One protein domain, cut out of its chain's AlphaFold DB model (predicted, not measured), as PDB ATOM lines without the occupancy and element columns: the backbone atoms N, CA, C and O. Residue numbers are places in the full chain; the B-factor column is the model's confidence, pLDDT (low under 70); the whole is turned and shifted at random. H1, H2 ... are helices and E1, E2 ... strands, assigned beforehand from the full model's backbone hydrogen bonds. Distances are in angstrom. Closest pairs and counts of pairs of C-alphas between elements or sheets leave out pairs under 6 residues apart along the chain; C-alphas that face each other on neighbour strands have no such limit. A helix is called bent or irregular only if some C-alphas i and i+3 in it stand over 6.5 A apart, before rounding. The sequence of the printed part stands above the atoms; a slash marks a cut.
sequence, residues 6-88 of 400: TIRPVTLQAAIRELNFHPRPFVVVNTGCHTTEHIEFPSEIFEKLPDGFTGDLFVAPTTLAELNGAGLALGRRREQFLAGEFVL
ATOM      1  N   THR A   6     -37.774   9.822 -13.746       82.69
ATOM      2  CA  THR A   6     -37.808   9.989 -15.199       82.69
ATOM      3  C   THR A   6     -36.639   9.236 -15.823       82.69
ATOM      4  O   THR A   6     -35.485   9.438 -15.442       82.69
ATOM      5  N   ILE A   7     -36.917   8.364 -16.790       87.31
ATOM      6  CA  ILE A   7     -35.875   7.643 -17.524       87.31
ATOM      7  C   ILE A   7     -35.267   8.584 -18.565       87.31
ATOM      8  O   ILE A   7     -35.989   9.161 -19.379       87.31
ATOM      9  N   ARG A   8     -33.936   8.703 -18.579       88.25
ATOM     10  CA  ARG A   8     -33.213   9.528 -19.550       88.25
ATOM     11  C   ARG A   8     -32.132   8.720 -20.277       88.25
ATOM     12  O   ARG A   8     -31.120   8.375 -19.664       88.25
ATOM     13  N   PRO A   9     -32.304   8.448 -21.582       88.38
ATOM     14  CA  PRO A   9     -31.259   7.848 -22.401       88.38
ATOM     15  C   PRO A   9     -30.071   8.805 -22.553       88.38
ATOM     16  O   PRO A   9     -30.244   9.972 -22.914       88.38
ATOM     17  N   VAL A  10     -28.862   8.323 -22.283       91.50
ATOM     18  CA  VAL A  10     -27.606   9.074 -22.414       91.50
ATOM     19  C   VAL A  10     -26.505   8.169 -22.965       91.50
ATOM     20  O   VAL A  10     -26.607   6.950 -22.917       91.50
ATOM     21  N   THR A  11     -25.420   8.746 -23.483       91.44
ATOM     22  CA  THR A  11     -24.226   7.947 -23.813       91.44
ATOM     23  C   THR A  11     -23.538   7.450 -22.539       91.44
ATOM     24  O   THR A  11     -23.596   8.121 -21.504       91.44
ATOM     25  N   LEU A  12     -22.814   6.326 -22.617       89.81
ATOM     26  CA  LEU A  12     -22.009   5.822 -21.496       89.81
ATOM     27  C   LEU A  12     -21.044   6.893 -20.965       89.81
ATOM     28  O   LEU A  12     -20.921   7.092 -19.760       89.81
ATOM     29  N   GLN A  13     -20.405   7.645 -21.861       88.69
ATOM     30  CA  GLN A  13     -19.451   8.678 -21.472       88.69
ATOM     31  C   GLN A  13     -20.113   9.881 -20.791       88.69
ATOM     32  O   GLN A  13     -19.528  10.452 -19.873       88.69
ATOM     33  N   ALA A  14     -21.335  10.245 -21.189       88.44
ATOM     34  CA  ALA A  14     -22.115  11.264 -20.490       88.44
ATOM     35  C   ALA A  14     -22.523  10.790 -19.088       88.44
ATOM     36  O   ALA A  14     -22.369  11.551 -18.135       88.44
ATOM     37  N   ALA A  15     -22.961   9.532 -18.952       87.94
ATOM     38  CA  ALA A  15     -23.268   8.944 -17.650       87.94
ATOM     39  C   ALA A  15     -22.041   8.960 -16.725       87.94
ATOM     40  O   ALA A  15     -22.146   9.429 -15.600       87.94
ATOM     41  N   ILE A  16     -20.866   8.542 -17.214       85.19
ATOM     42  CA  ILE A  16     -19.611   8.548 -16.443       85.19
ATOM     43  C   ILE A  16     -19.182   9.967 -16.065       85.19
ATOM     44  O   ILE A  16     -18.760  10.208 -14.936       85.19
ATOM     45  N   ARG A  17     -19.269  10.919 -17.001       83.62
ATOM     46  CA  ARG A  17     -18.858  12.305 -16.748       83.62
ATOM     47  C   ARG A  17     -19.709  12.935 -15.645       83.62
ATOM     48  O   ARG A  17     -19.156  13.649 -14.813       83.62
ATOM     49  N   GLU A  18     -21.004  12.623 -15.619       83.38
ATOM     50  CA  GLU A  18     -21.931  13.060 -14.575       83.38
ATOM     51  C   GLU A  18     -21.530  12.559 -13.185       83.38
ATOM     52  O   GLU A  18     -21.681  13.298 -12.217       83.38
ATOM     53  N   LEU A  19     -20.963  11.352 -13.072       78.62
ATOM     54  CA  LEU A  19     -20.587  10.772 -11.775       78.62
ATOM     55  C   LEU A  19     -19.601  11.641 -10.994       78.62
ATOM     56  O   LEU A  19     -19.590  11.586  -9.769       78.62
ATOM     57  N   ASN A  20     -18.791  12.450 -11.685       68.00
ATOM     58  CA  ASN A  20     -17.847  13.364 -11.040       68.00
ATOM     59  C   ASN A  20     -18.543  14.529 -10.322       68.00
ATOM     60  O   ASN A  20     -17.986  15.081  -9.380       68.00
ATOM     61  N   PHE A  21     -19.734  14.917 -10.776       73.50
ATOM     62  CA  PHE A  21     -20.488  16.048 -10.231       73.50
ATOM     63  C   PHE A  21     -21.623  15.570  -9.326       73.50
ATOM     64  O   PHE A  21     -21.858  16.124  -8.253       73.50
ATOM     65  N   HIS A  22     -22.304  14.510  -9.755       78.06
ATOM     66  CA  HIS A  22     -23.469  13.932  -9.107       78.06
ATOM     67  C   HIS A  22     -23.353  12.400  -9.139       78.06
ATOM     68  O   HIS A  22     -23.895  11.760 -10.046       78.06
ATOM     69  N   PRO A  23     -22.640  11.790  -8.171       76.44
ATOM     70  CA  PRO A  23     -22.560  10.340  -8.052       76.44
ATOM     71  C   PRO A  23     -23.964   9.749  -7.906       76.44
ATOM     72  O   PRO A  23     -24.656   9.998  -6.917       76.44
ATOM     73  N   ARG A  24     -24.400   8.979  -8.905       81.94
ATOM     74  CA  ARG A  24     -25.707   8.319  -8.899       81.94
ATOM     75  C   ARG A  24     -25.666   6.983  -9.628       81.94
ATOM     76  O   ARG A  24     -24.876   6.829 -10.561       81.94
ATOM     77  N   PRO A  25     -26.540   6.036  -9.253       87.62
ATOM     78  CA  PRO A  25     -26.749   4.839 -10.046       87.62
ATOM     79  C   PRO A  25     -27.217   5.172 -11.466       87.62
ATOM     80  O   PRO A  25     -27.967   6.127 -11.684       87.62
ATOM     81  N   PHE A  26     -26.807   4.350 -12.423       90.81
ATOM     82  CA  PHE A  26     -27.257   4.409 -13.813       90.81
ATOM     83  C   PHE A  26     -27.366   2.994 -14.376       90.81
ATOM     84  O   PHE A  26     -26.809   2.052 -13.824       90.81
ATOM     85  N   VAL A  27     -28.101   2.815 -15.463       92.00
ATOM     86  CA  VAL A  27     -28.360   1.504 -16.064       92.00
ATOM     87  C   VAL A  27     -27.589   1.376 -17.366       92.00
ATOM     88  O   VAL A  27     -27.544   2.322 -18.146       92.00
ATOM     89  N   VAL A  28     -27.021   0.203 -17.627       92.50
ATOM     90  CA  VAL A  28     -26.430  -0.145 -18.924       92.50
ATOM     91  C   VAL A  28     -27.237  -1.256 -19.583       92.50
ATOM     92  O   VAL A  28     -27.767  -2.137 -18.905       92.50
ATOM     93  N   VAL A  29     -27.339  -1.216 -20.908       92.25
ATOM     94  CA  VAL A  29     -28.069  -2.221 -21.691       92.25
ATOM     95  C   VAL A  29     -27.326  -2.512 -22.993       92.25
ATOM     96  O   VAL A  29     -26.781  -1.599 -23.620       92.25
ATOM     97  N   ASN A  30     -27.247  -3.789 -23.372       91.31
ATOM     98  CA  ASN A  30     -26.461  -4.219 -24.524       91.31
ATOM     99  C   ASN A  30     -27.197  -3.946 -25.835       91.31
ATOM    100  O   ASN A  30     -28.133  -4.652 -26.201       91.31
ATOM    101  N   THR A  31     -26.713  -2.960 -26.582       87.56
ATOM    102  CA  THR A  31     -27.251  -2.598 -27.902       87.56
ATOM    103  C   THR A  31     -27.194  -3.740 -28.916       87.56
ATOM    104  O   THR A  31     -28.037  -3.798 -29.801       87.56
ATOM    105  N   GLY A  32     -26.272  -4.698 -28.767       83.38
ATOM    106  CA  GLY A  32     -26.195  -5.867 -29.647       83.38
ATOM    107  C   GLY A  32     -27.382  -6.833 -29.530       83.38
ATOM    108  O   GLY A  32     -27.593  -7.638 -30.433       83.38
ATOM    109  N   CYS A  33     -28.157  -6.756 -28.444       83.81
ATOM    110  CA  CYS A  33     -29.316  -7.621 -28.195       83.81
ATOM    111  C   CYS A  33     -30.649  -6.954 -28.555       83.81
ATOM    112  O   CYS A  33     -31.648  -7.644 -28.743       83.81
ATOM    113  N   HIS A  34     -30.668  -5.626 -28.664       78.62
ATOM    114  CA  HIS A  34     -31.881  -4.844 -28.881       78.62
ATOM    115  C   HIS A  34     -31.858  -4.259 -30.289       78.62
ATOM    116  O   HIS A  34     -31.175  -3.278 -30.562       78.62
ATOM    117  N   THR A  35     -32.582  -4.910 -31.200       62.34
ATOM    118  CA  THR A  35     -32.633  -4.568 -32.636       62.34
ATOM    119  C   THR A  35     -33.821  -3.675 -33.010       62.34
ATOM    120  O   THR A  35     -33.934  -3.253 -34.158       62.34
ATOM    121  N   THR A  36     -34.706  -3.371 -32.056       56.66
ATOM    122  CA  THR A  36     -35.911  -2.549 -32.235       56.66
ATOM    123  C   THR A  36     -35.704  -1.104 -31.777       56.66
ATOM    124  O   THR A  36     -35.012  -0.842 -30.797       56.66
ATOM    125  N   GLU A  37     -36.379  -0.152 -32.438       62.41
ATOM    126  CA  GLU A  37     -36.397   1.277 -32.059       62.41
ATOM    127  C   GLU A  37     -37.004   1.536 -30.667       62.41
ATOM    128  O   GLU A  37     -36.905   2.643 -30.141       62.41
ATOM    129  N   HIS A  38     -37.668   0.539 -30.075       66.81
ATOM    130  CA  HIS A  38     -38.248   0.586 -28.737       66.81
ATOM    131  C   HIS A  38     -37.705  -0.562 -27.887       66.81
ATOM    132  O   HIS A  38     -37.716  -1.721 -28.311       66.81
ATOM    133  N   ILE A  39     -37.257  -0.216 -26.679       71.38
ATOM    134  CA  ILE A  39     -36.809  -1.146 -25.643       71.38
ATOM    135  C   ILE A  39     -37.690  -0.899 -24.418       71.38
ATOM    136  O   ILE A  39     -37.711   0.213 -23.887       71.38
ATOM    137  N   GLU A  40     -38.435  -1.913 -23.982       77.75
ATOM    138  CA  GLU A  40     -39.257  -1.813 -22.774       77.75
ATOM    139  C   GLU A  40     -38.366  -1.806 -21.530       77.75
ATOM    140  O   GLU A  40     -37.533  -2.692 -21.335       77.75
ATOM    141  N   PHE A  41     -38.527  -0.783 -20.690       82.31
ATOM    142  CA  PHE A  41     -37.746  -0.648 -19.467       82.31
ATOM    143  C   PHE A  41     -38.382  -1.464 -18.327       82.31
ATOM    144  O   PHE A  41     -39.545  -1.215 -17.992       82.31
ATOM    145  N   PRO A  42     -37.646  -2.394 -17.695       82.12
ATOM    146  CA  PRO A  42     -38.189  -3.237 -16.638       82.12
ATOM    147  C   PRO A  42     -38.445  -2.422 -15.365       82.12
ATOM    148  O   PRO A  42     -37.532  -1.830 -14.776       82.12
ATOM    149  N   SER A  43     -39.707  -2.391 -14.929       78.75
ATOM    150  CA  SER A  43     -40.148  -1.612 -13.762       78.75
ATOM    151  C   SER A  43     -39.488  -2.058 -12.449       78.75
ATOM    152  O   SER A  43     -39.328  -1.260 -11.525       78.75
ATOM    153  N   GLU A  44     -39.012  -3.302 -12.394       76.56
ATOM    154  CA  GLU A  44     -38.325  -3.909 -11.256       76.56
ATOM    155  C   GLU A  44     -37.010  -3.192 -10.919       76.56
ATOM    156  O   GLU A  44     -36.543  -3.265  -9.781       76.56
ATOM    157  N   ILE A  45     -36.402  -2.470 -11.871       82.31
ATOM    158  CA  ILE A  45     -35.192  -1.677 -11.603       82.31
ATOM    159  C   ILE A  45     -35.469  -0.571 -10.593       82.31
ATOM    160  O   ILE A  45     -34.608  -0.290  -9.759       82.31
ATOM    161  N   PHE A  46     -36.660   0.030 -10.619       80.50
ATOM    162  CA  PHE A  46     -36.997   1.112  -9.697       80.50
ATOM    163  C   PHE A  46     -37.001   0.648  -8.241       80.50
ATOM    164  O   PHE A  46     -36.623   1.409  -7.357       80.50
ATOM    165  N   GLU A  47     -37.343  -0.614  -7.987       73.56
ATOM    166  CA  GLU A  47     -37.293  -1.187  -6.640       73.56
ATOM    167  C   GLU A  47     -35.862  -1.409  -6.127       73.56
ATOM    168  O   GLU A  47     -35.628  -1.524  -4.920       73.56
ATOM    169  N   LYS A  48     -34.894  -1.489  -7.046       74.88
ATOM    170  CA  LYS A  48     -33.472  -1.669  -6.734       74.88
ATOM    171  C   LYS A  48     -32.745  -0.343  -6.542       74.88
ATOM    172  O   LYS A  48     -31.600  -0.352  -6.102       74.88
ATOM    173  N   LEU A  49     -33.373   0.787  -6.862       78.00
ATOM    174  CA  LEU A  49     -32.767   2.089  -6.615       78.00
ATOM    175  C   LEU A  49     -32.610   2.334  -5.107       78.00
ATOM    176  O   LEU A  49     -33.417   1.821  -4.325       78.00
ATOM    177  N   PRO A  50     -31.592   3.108  -4.691       70.50
ATOM    178  CA  PRO A  50     -31.435   3.520  -3.302       70.50
ATOM    179  C   PRO A  50     -32.700   4.191  -2.756       70.50
ATOM    180  O   PRO A  50     -33.388   4.921  -3.476       70.50
ATOM    181  N   ASP A  51     -32.992   3.969  -1.474       67.44
ATOM    182  CA  ASP A  51     -34.121   4.624  -0.812       67.44
ATOM    183  C   ASP A  51     -33.948   6.150  -0.858       67.44
ATOM    184  O   ASP A  51     -32.871   6.680  -0.583       67.44
ATOM    185  N   GLY A  52     -35.005   6.863  -1.255       67.56
ATOM    186  CA  GLY A  52     -34.949   8.316  -1.437       67.56
ATOM    187  C   GLY A  52     -34.228   8.780  -2.709       67.56
ATOM    188  O   GLY A  52     -33.895   9.961  -2.801       67.56
ATOM    189  N   PHE A  53     -33.997   7.900  -3.694       75.81
ATOM    190  CA  PHE A  53     -33.500   8.312  -5.009       75.81
ATOM    191  C   PHE A  53     -34.385   9.419  -5.600       75.81
ATOM    192  O   PHE A  53     -35.603   9.274  -5.724       75.81
ATOM    193  N   THR A  54     -33.756  10.528  -5.981       73.75
ATOM    194  CA  THR A  54     -34.413  11.673  -6.614       73.75
ATOM    195  C   THR A  54     -33.690  12.031  -7.909       73.75
ATOM    196  O   THR A  54     -32.468  11.933  -7.997       73.75
ATOM    197  N   GLY A  55     -34.454  12.449  -8.921       79.75
ATOM    198  CA  GLY A  55     -33.927  12.872 -10.221       79.75
ATOM    199  C   GLY A  55     -34.069  11.831 -11.333       79.75
ATOM    200  O   GLY A  55     -34.822  10.866 -11.214       79.75
ATOM    201  N   ASP A  56     -33.366  12.072 -12.442       85.69
ATOM    202  CA  ASP A  56     -33.431  11.222 -13.636       85.69
ATOM    203  C   ASP A  56     -32.635   9.922 -13.442       85.69
ATOM    204  O   ASP A  56     -31.476   9.950 -13.010       85.69
ATOM    205  N   LEU A  57     -33.213   8.788 -13.846       89.62
ATOM    206  CA  LEU A  57     -32.482   7.535 -13.996       89.62
ATOM    207  C   LEU A  57     -31.846   7.482 -15.384       89.62
ATOM    208  O   LEU A  57     -32.533   7.409 -16.406       89.62
ATOM    209  N   PHE A  58     -30.518   7.513 -15.420       91.94
ATOM    210  CA  PHE A  58     -29.767   7.434 -16.664       91.94
ATOM    211  C   PHE A  58     -29.737   6.008 -17.195       91.94
ATOM    212  O   PHE A  58     -29.426   5.074 -16.458       91.94
ATOM    213  N   VAL A  59     -30.024   5.857 -18.486       92.06
ATOM    214  CA  VAL A  59     -29.896   4.593 -19.214       92.06
ATOM    215  C   VAL A  59     -28.882   4.800 -20.325       92.06
ATOM    216  O   VAL A  59     -29.061   5.677 -21.166       92.06
ATOM    217  N   ALA A  60     -27.819   4.004 -20.316       92.62
ATOM    218  CA  ALA A  60     -26.727   4.040 -21.272       92.62
ATOM    219  C   ALA A  60     -26.729   2.772 -22.140       92.62
ATOM    220  O   ALA A  60     -26.137   1.756 -21.756       92.62
ATOM    221  N   PRO A  61     -27.389   2.804 -23.313       90.81
ATOM    222  CA  PRO A  61     -27.205   1.785 -24.334       90.81
ATOM    223  C   PRO A  61     -25.737   1.763 -24.756       90.81
ATOM    224  O   PRO A  61     -25.168   2.802 -25.094       90.81
ATOM    225  N   THR A  62     -25.105   0.597 -24.686       92.38
ATOM    226  CA  THR A  62     -23.664   0.460 -24.918       92.38
ATOM    227  C   THR A  62     -23.312  -0.940 -25.425       92.38
ATOM    228  O   THR A  62     -24.196  -1.773 -25.658       92.38
ATOM    229  N   THR A  63     -22.025  -1.206 -25.626       91.00
ATOM    230  CA  THR A  63     -21.477  -2.532 -25.931       91.00
ATOM    231  C   THR A  63     -20.510  -2.971 -24.838       91.00
ATOM    232  O   THR A  63     -19.972  -2.167 -24.077       91.00
ATOM    233  N   LEU A  64     -20.216  -4.270 -24.789       88.62
ATOM    234  CA  LEU A  64     -19.205  -4.786 -23.868       88.62
ATOM    235  C   LEU A  64     -17.812  -4.178 -24.135       88.62
ATOM    236  O   LEU A  64     -17.039  -3.979 -23.201       88.62
ATOM    237  N   ALA A  65     -17.489  -3.873 -25.395       87.44
ATOM    238  CA  ALA A  65     -16.218  -3.255 -25.764       87.44
ATOM    239  C   ALA A  65     -16.098  -1.824 -25.214       87.44
ATOM    240  O   ALA A  65     -15.055  -1.472 -24.671       87.44
ATOM    241  N   GLU A  66     -17.168  -1.031 -25.294       88.94
ATOM    242  CA  GLU A  66     -17.215   0.327 -24.737       88.94
ATOM    243  C   GLU A  66     -17.123   0.331 -23.209       88.94
ATOM    244  O   GLU A  66     -16.374   1.127 -22.649       88.94
ATOM    245  N   LEU A  67     -17.817  -0.591 -22.532       87.25
ATOM    246  CA  LEU A  67     -17.714  -0.752 -21.079       87.25
ATOM    247  C   LEU A  67     -16.287  -1.088 -20.644       87.25
ATOM    248  O   LEU A  67     -15.740  -0.431 -19.758       87.25
ATOM    249  N   ASN A  68     -15.654  -2.056 -21.313       82.25
ATOM    250  CA  ASN A  68     -14.263  -2.414 -21.039       82.25
ATOM    251  C   ASN A  68     -13.308  -1.251 -21.348       82.25
ATOM    252  O   ASN A  68     -12.399  -0.989 -20.565       82.25
ATOM    253  N   GLY A  69     -13.533  -0.526 -22.449       78.94
ATOM    254  CA  GLY A  69     -12.763   0.667 -22.811       78.94
ATOM    255  C   GLY A  69     -12.906   1.807 -21.795       78.94
ATOM    256  O   GLY A  69     -11.961   2.559 -21.581       78.94
ATOM    257  N   ALA A  70     -14.055   1.891 -21.123       79.00
ATOM    258  CA  ALA A  70     -14.313   2.815 -20.024       79.00
ATOM    259  C   ALA A  70     -13.822   2.309 -18.651       79.00
ATOM    260  O   ALA A  70     -14.000   2.997 -17.648       79.00
ATOM    261  N   GLY A  71     -13.225   1.113 -18.581       74.56
ATOM    262  CA  GLY A  71     -12.762   0.503 -17.330       74.56
ATOM    263  C   GLY A  71     -13.883  -0.028 -16.426       74.56
ATOM    264  O   GLY A  71     -13.643  -0.287 -15.249       74.56
ATOM    265  N   LEU A  72     -15.100  -0.202 -16.952       77.38
ATOM    266  CA  LEU A  72     -16.257  -0.713 -16.217       77.38
ATOM    267  C   LEU A  72     -16.410  -2.224 -16.436       77.38
ATOM    268  O   LEU A  72     -17.019  -2.675 -17.406       77.38
ATOM    269  N   ALA A  73     -15.869  -3.021 -15.515       74.31
ATOM    270  CA  ALA A  73     -16.028  -4.474 -15.541       74.31
ATOM    271  C   ALA A  73     -17.393  -4.891 -14.961       74.31
ATOM    272  O   ALA A  73     -17.673  -4.636 -13.796       74.31
ATOM    273  N   LEU A  74     -18.224  -5.575 -15.760       73.38
ATOM    274  CA  LEU A  74     -19.551  -6.063 -15.334       73.38
ATOM    275  C   LEU A  74     -19.537  -7.379 -14.536       73.38
ATOM    276  O   LEU A  74     -20.595  -7.825 -14.101       73.38
ATOM    277  N   GLY A  75     -18.382  -8.045 -14.443       73.56
ATOM    278  CA  GLY A  75     -18.190  -9.283 -13.684       73.56
ATOM    279  C   GLY A  75     -19.303 -10.337 -13.851       73.56
ATOM    280  O   GLY A  75     -19.510 -10.827 -14.960       73.56
ATOM    281  N   ARG A  76     -20.018 -10.714 -12.780       69.81
ATOM    282  CA  ARG A  76     -21.111 -11.715 -12.795       69.81
ATOM    283  C   ARG A  76     -22.326 -11.262 -13.585       69.81
ATOM    284  O   ARG A  76     -23.056 -12.093 -14.117       69.81
ATOM    285  N   ARG A  77     -22.532  -9.950 -13.689       77.88
ATOM    286  CA  ARG A  77     -23.624  -9.367 -14.478       77.88
ATOM    287  C   ARG A  77     -23.290  -9.296 -15.964       77.88
ATOM    288  O   ARG A  77     -24.128  -8.877 -16.757       77.88
ATOM    289  N   ARG A  78     -22.090  -9.731 -16.368       81.69
ATOM    290  CA  ARG A  78     -21.696  -9.831 -17.775       81.69
ATOM    291  C   ARG A  78     -22.649 -10.717 -18.568       81.69
ATOM    292  O   ARG A  78     -23.063 -10.303 -19.639       81.69
ATOM    293  N   GLU A  79     -23.004 -11.895 -18.059       83.12
ATOM    294  CA  GLU A  79     -23.903 -12.810 -18.779       83.12
ATOM    295  C   GLU A  79     -25.316 -12.225 -18.908       83.12
ATOM    296  O   GLU A  79     -25.895 -12.270 -19.987       83.12
ATOM    297  N   GLN A  80     -25.824 -11.571 -17.857       84.69
ATOM    298  CA  GLN A  80     -27.097 -10.834 -17.897       84.69
ATOM    299  C   GLN A  80     -27.067  -9.747 -18.979       84.69
ATOM    300  O   GLN A  80     -27.948  -9.674 -19.832       84.69
ATOM    301  N   PHE A  81     -26.002  -8.945 -19.006       88.81
ATOM    302  CA  PHE A  81     -25.814  -7.916 -20.024       88.81
ATOM    303  C   PHE A  81     -25.718  -8.508 -21.438       88.81
ATOM    304  O   PHE A  81     -26.332  -7.991 -22.369       88.81
ATOM    305  N   LEU A  82     -24.981  -9.608 -21.617       88.12
ATOM    306  CA  LEU A  82     -24.867 -10.301 -22.904       88.12
ATOM    307  C   LEU A  82     -26.181 -10.957 -23.347       88.12
ATOM    308  O   LEU A  82     -26.400 -11.089 -24.547       88.12
ATOM    309  N   ALA A  83     -27.064 -11.300 -22.409       87.44
ATOM    310  CA  ALA A  83     -28.430 -11.738 -22.682       87.44
ATOM    311  C   ALA A  83     -29.391 -10.575 -23.007       87.44
ATOM    312  O   ALA A  83     -30.547 -10.812 -23.349       87.44
ATOM    313  N   GLY A  84     -28.926  -9.323 -22.933       86.69
ATOM    314  CA  GLY A  84     -29.724  -8.128 -23.201       86.69
ATOM    315  C   GLY A  84     -30.458  -7.577 -21.979       86.69
ATOM    316  O   GLY A  84     -31.240  -6.639 -22.123       86.69
ATOM    317  N   GLU A  85     -30.214  -8.103 -20.780       88.81
ATOM    318  CA  GLU A  85     -30.825  -7.573 -19.564       88.81
ATOM    319  C   GLU A  85     -30.288  -6.174 -19.225       88.81
ATOM    320  O   GLU A  85     -29.138  -5.815 -19.505       88.81
ATOM    321  N   PHE A  86     -31.138  -5.374 -18.585       89.12
ATOM    322  CA  PHE A  86     -30.765  -4.067 -18.066       89.12
ATOM    323  C   PHE A  86     -29.993  -4.230 -16.754       89.12
ATOM    324  O   PHE A  86     -30.522  -4.710 -15.750       89.12
ATOM    325  N   VAL A  87     -28.739  -3.782 -16.742       88.25
ATOM    326  CA  VAL A  87     -27.849  -3.917 -15.589       88.25
ATOM    327  C   VAL A  87     -27.713  -2.577 -14.874       88.25
ATOM    328  O   VAL A  87     -27.167  -1.620 -15.414       88.25
ATOM    329  N   LEU A  88     -28.193  -2.511 -13.629       87.44
ATOM    330  CA  LEU A  88     -28.039  -1.336 -12.767       87.44
ATOM    331  C   LEU A  88     -26.608  -1.249 -12.215       87.44
ATOM    332  O   LEU A  88     -26.187  -2.101 -11.430       87.44
TER     333      LEU A  88
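Overview. This is residues 6 to 88 of the 400 residues of an uncharacterized protein of Pseudonocardiaceae bacterium (UniProt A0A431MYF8). A small sheet of three parallel strands makes the middle; helix H1 covers one face, chiefly over E3, and H4 packs on edge strand E2. H3 follows E3's end, H2 sits away from the other helices, and the last residues, 87 to 88, pair antiparallel with residues 27 to 28 of E2. The printed part has 83 residues, in order E1 H1 E2 H2 E3 H3 H4; the class is mixed, with under half of the residues in named elements. It is compact, with a radius of gyration of the C-alphas of 12.4 A and spans of 31 by 27 by 25 A.

Along the chain. Find E3, residues 57 to 62, from C-alpha 57 at (-32.482, 7.535, -13.996), 15.7 A long. Beside it are E2, residues 26 to 30, 13.8 A, and E1, residues 7 to 9. H1 is residues 12 to 19, 11.0 A; H2, 44 to 48; H3, 64 to 69. H4, residues 75 to 82, 11.4 A, ends at (-24.867, -10.301, -22.904); it is only just irregular, C-alphas 76 and 79 being 6.7 A apart.

Arrangement. Look across the sheet, E1 E3 E2: N 8 and O 57 are 2.9 A apart, N 27 and O 58 2.8 A. E2, H2, E3 form a strand-helix-strand unit, parallel neighbours joined through a helix; E1, H1, E2 form a split one, with E3 between. Both crossovers are right-handed. H1 is on the sheet at a height of 9.4 A; C-alphas 12 and 60, the closest of H1 and E3, are 5.0 A apart. H4 is on the sheet too; its closest C-alphas with E2, 81 and 30, are 5.9 A apart. H3 is only just not on it, with 4 pairs of C-alphas within 10 A; H2 is not on it. In H1 and H3 every O i to N i+4 pair is within hydrogen-bond range; H2 has 0 of 1, with 2 of 2 O i to N i+3 pairs, and H4 has 2 of 4.

Size, cuts and confidence. The farthest C-alphas, Thr 35 and Gly 52, are 33.8 A apart. The printed part has no cut; the link E2 to H2, residues 31 to 43, is long. Mean pLDDT of the printed part is 82.0, with residues 20, 35 to 38, 51 to 52 and 76 under 70.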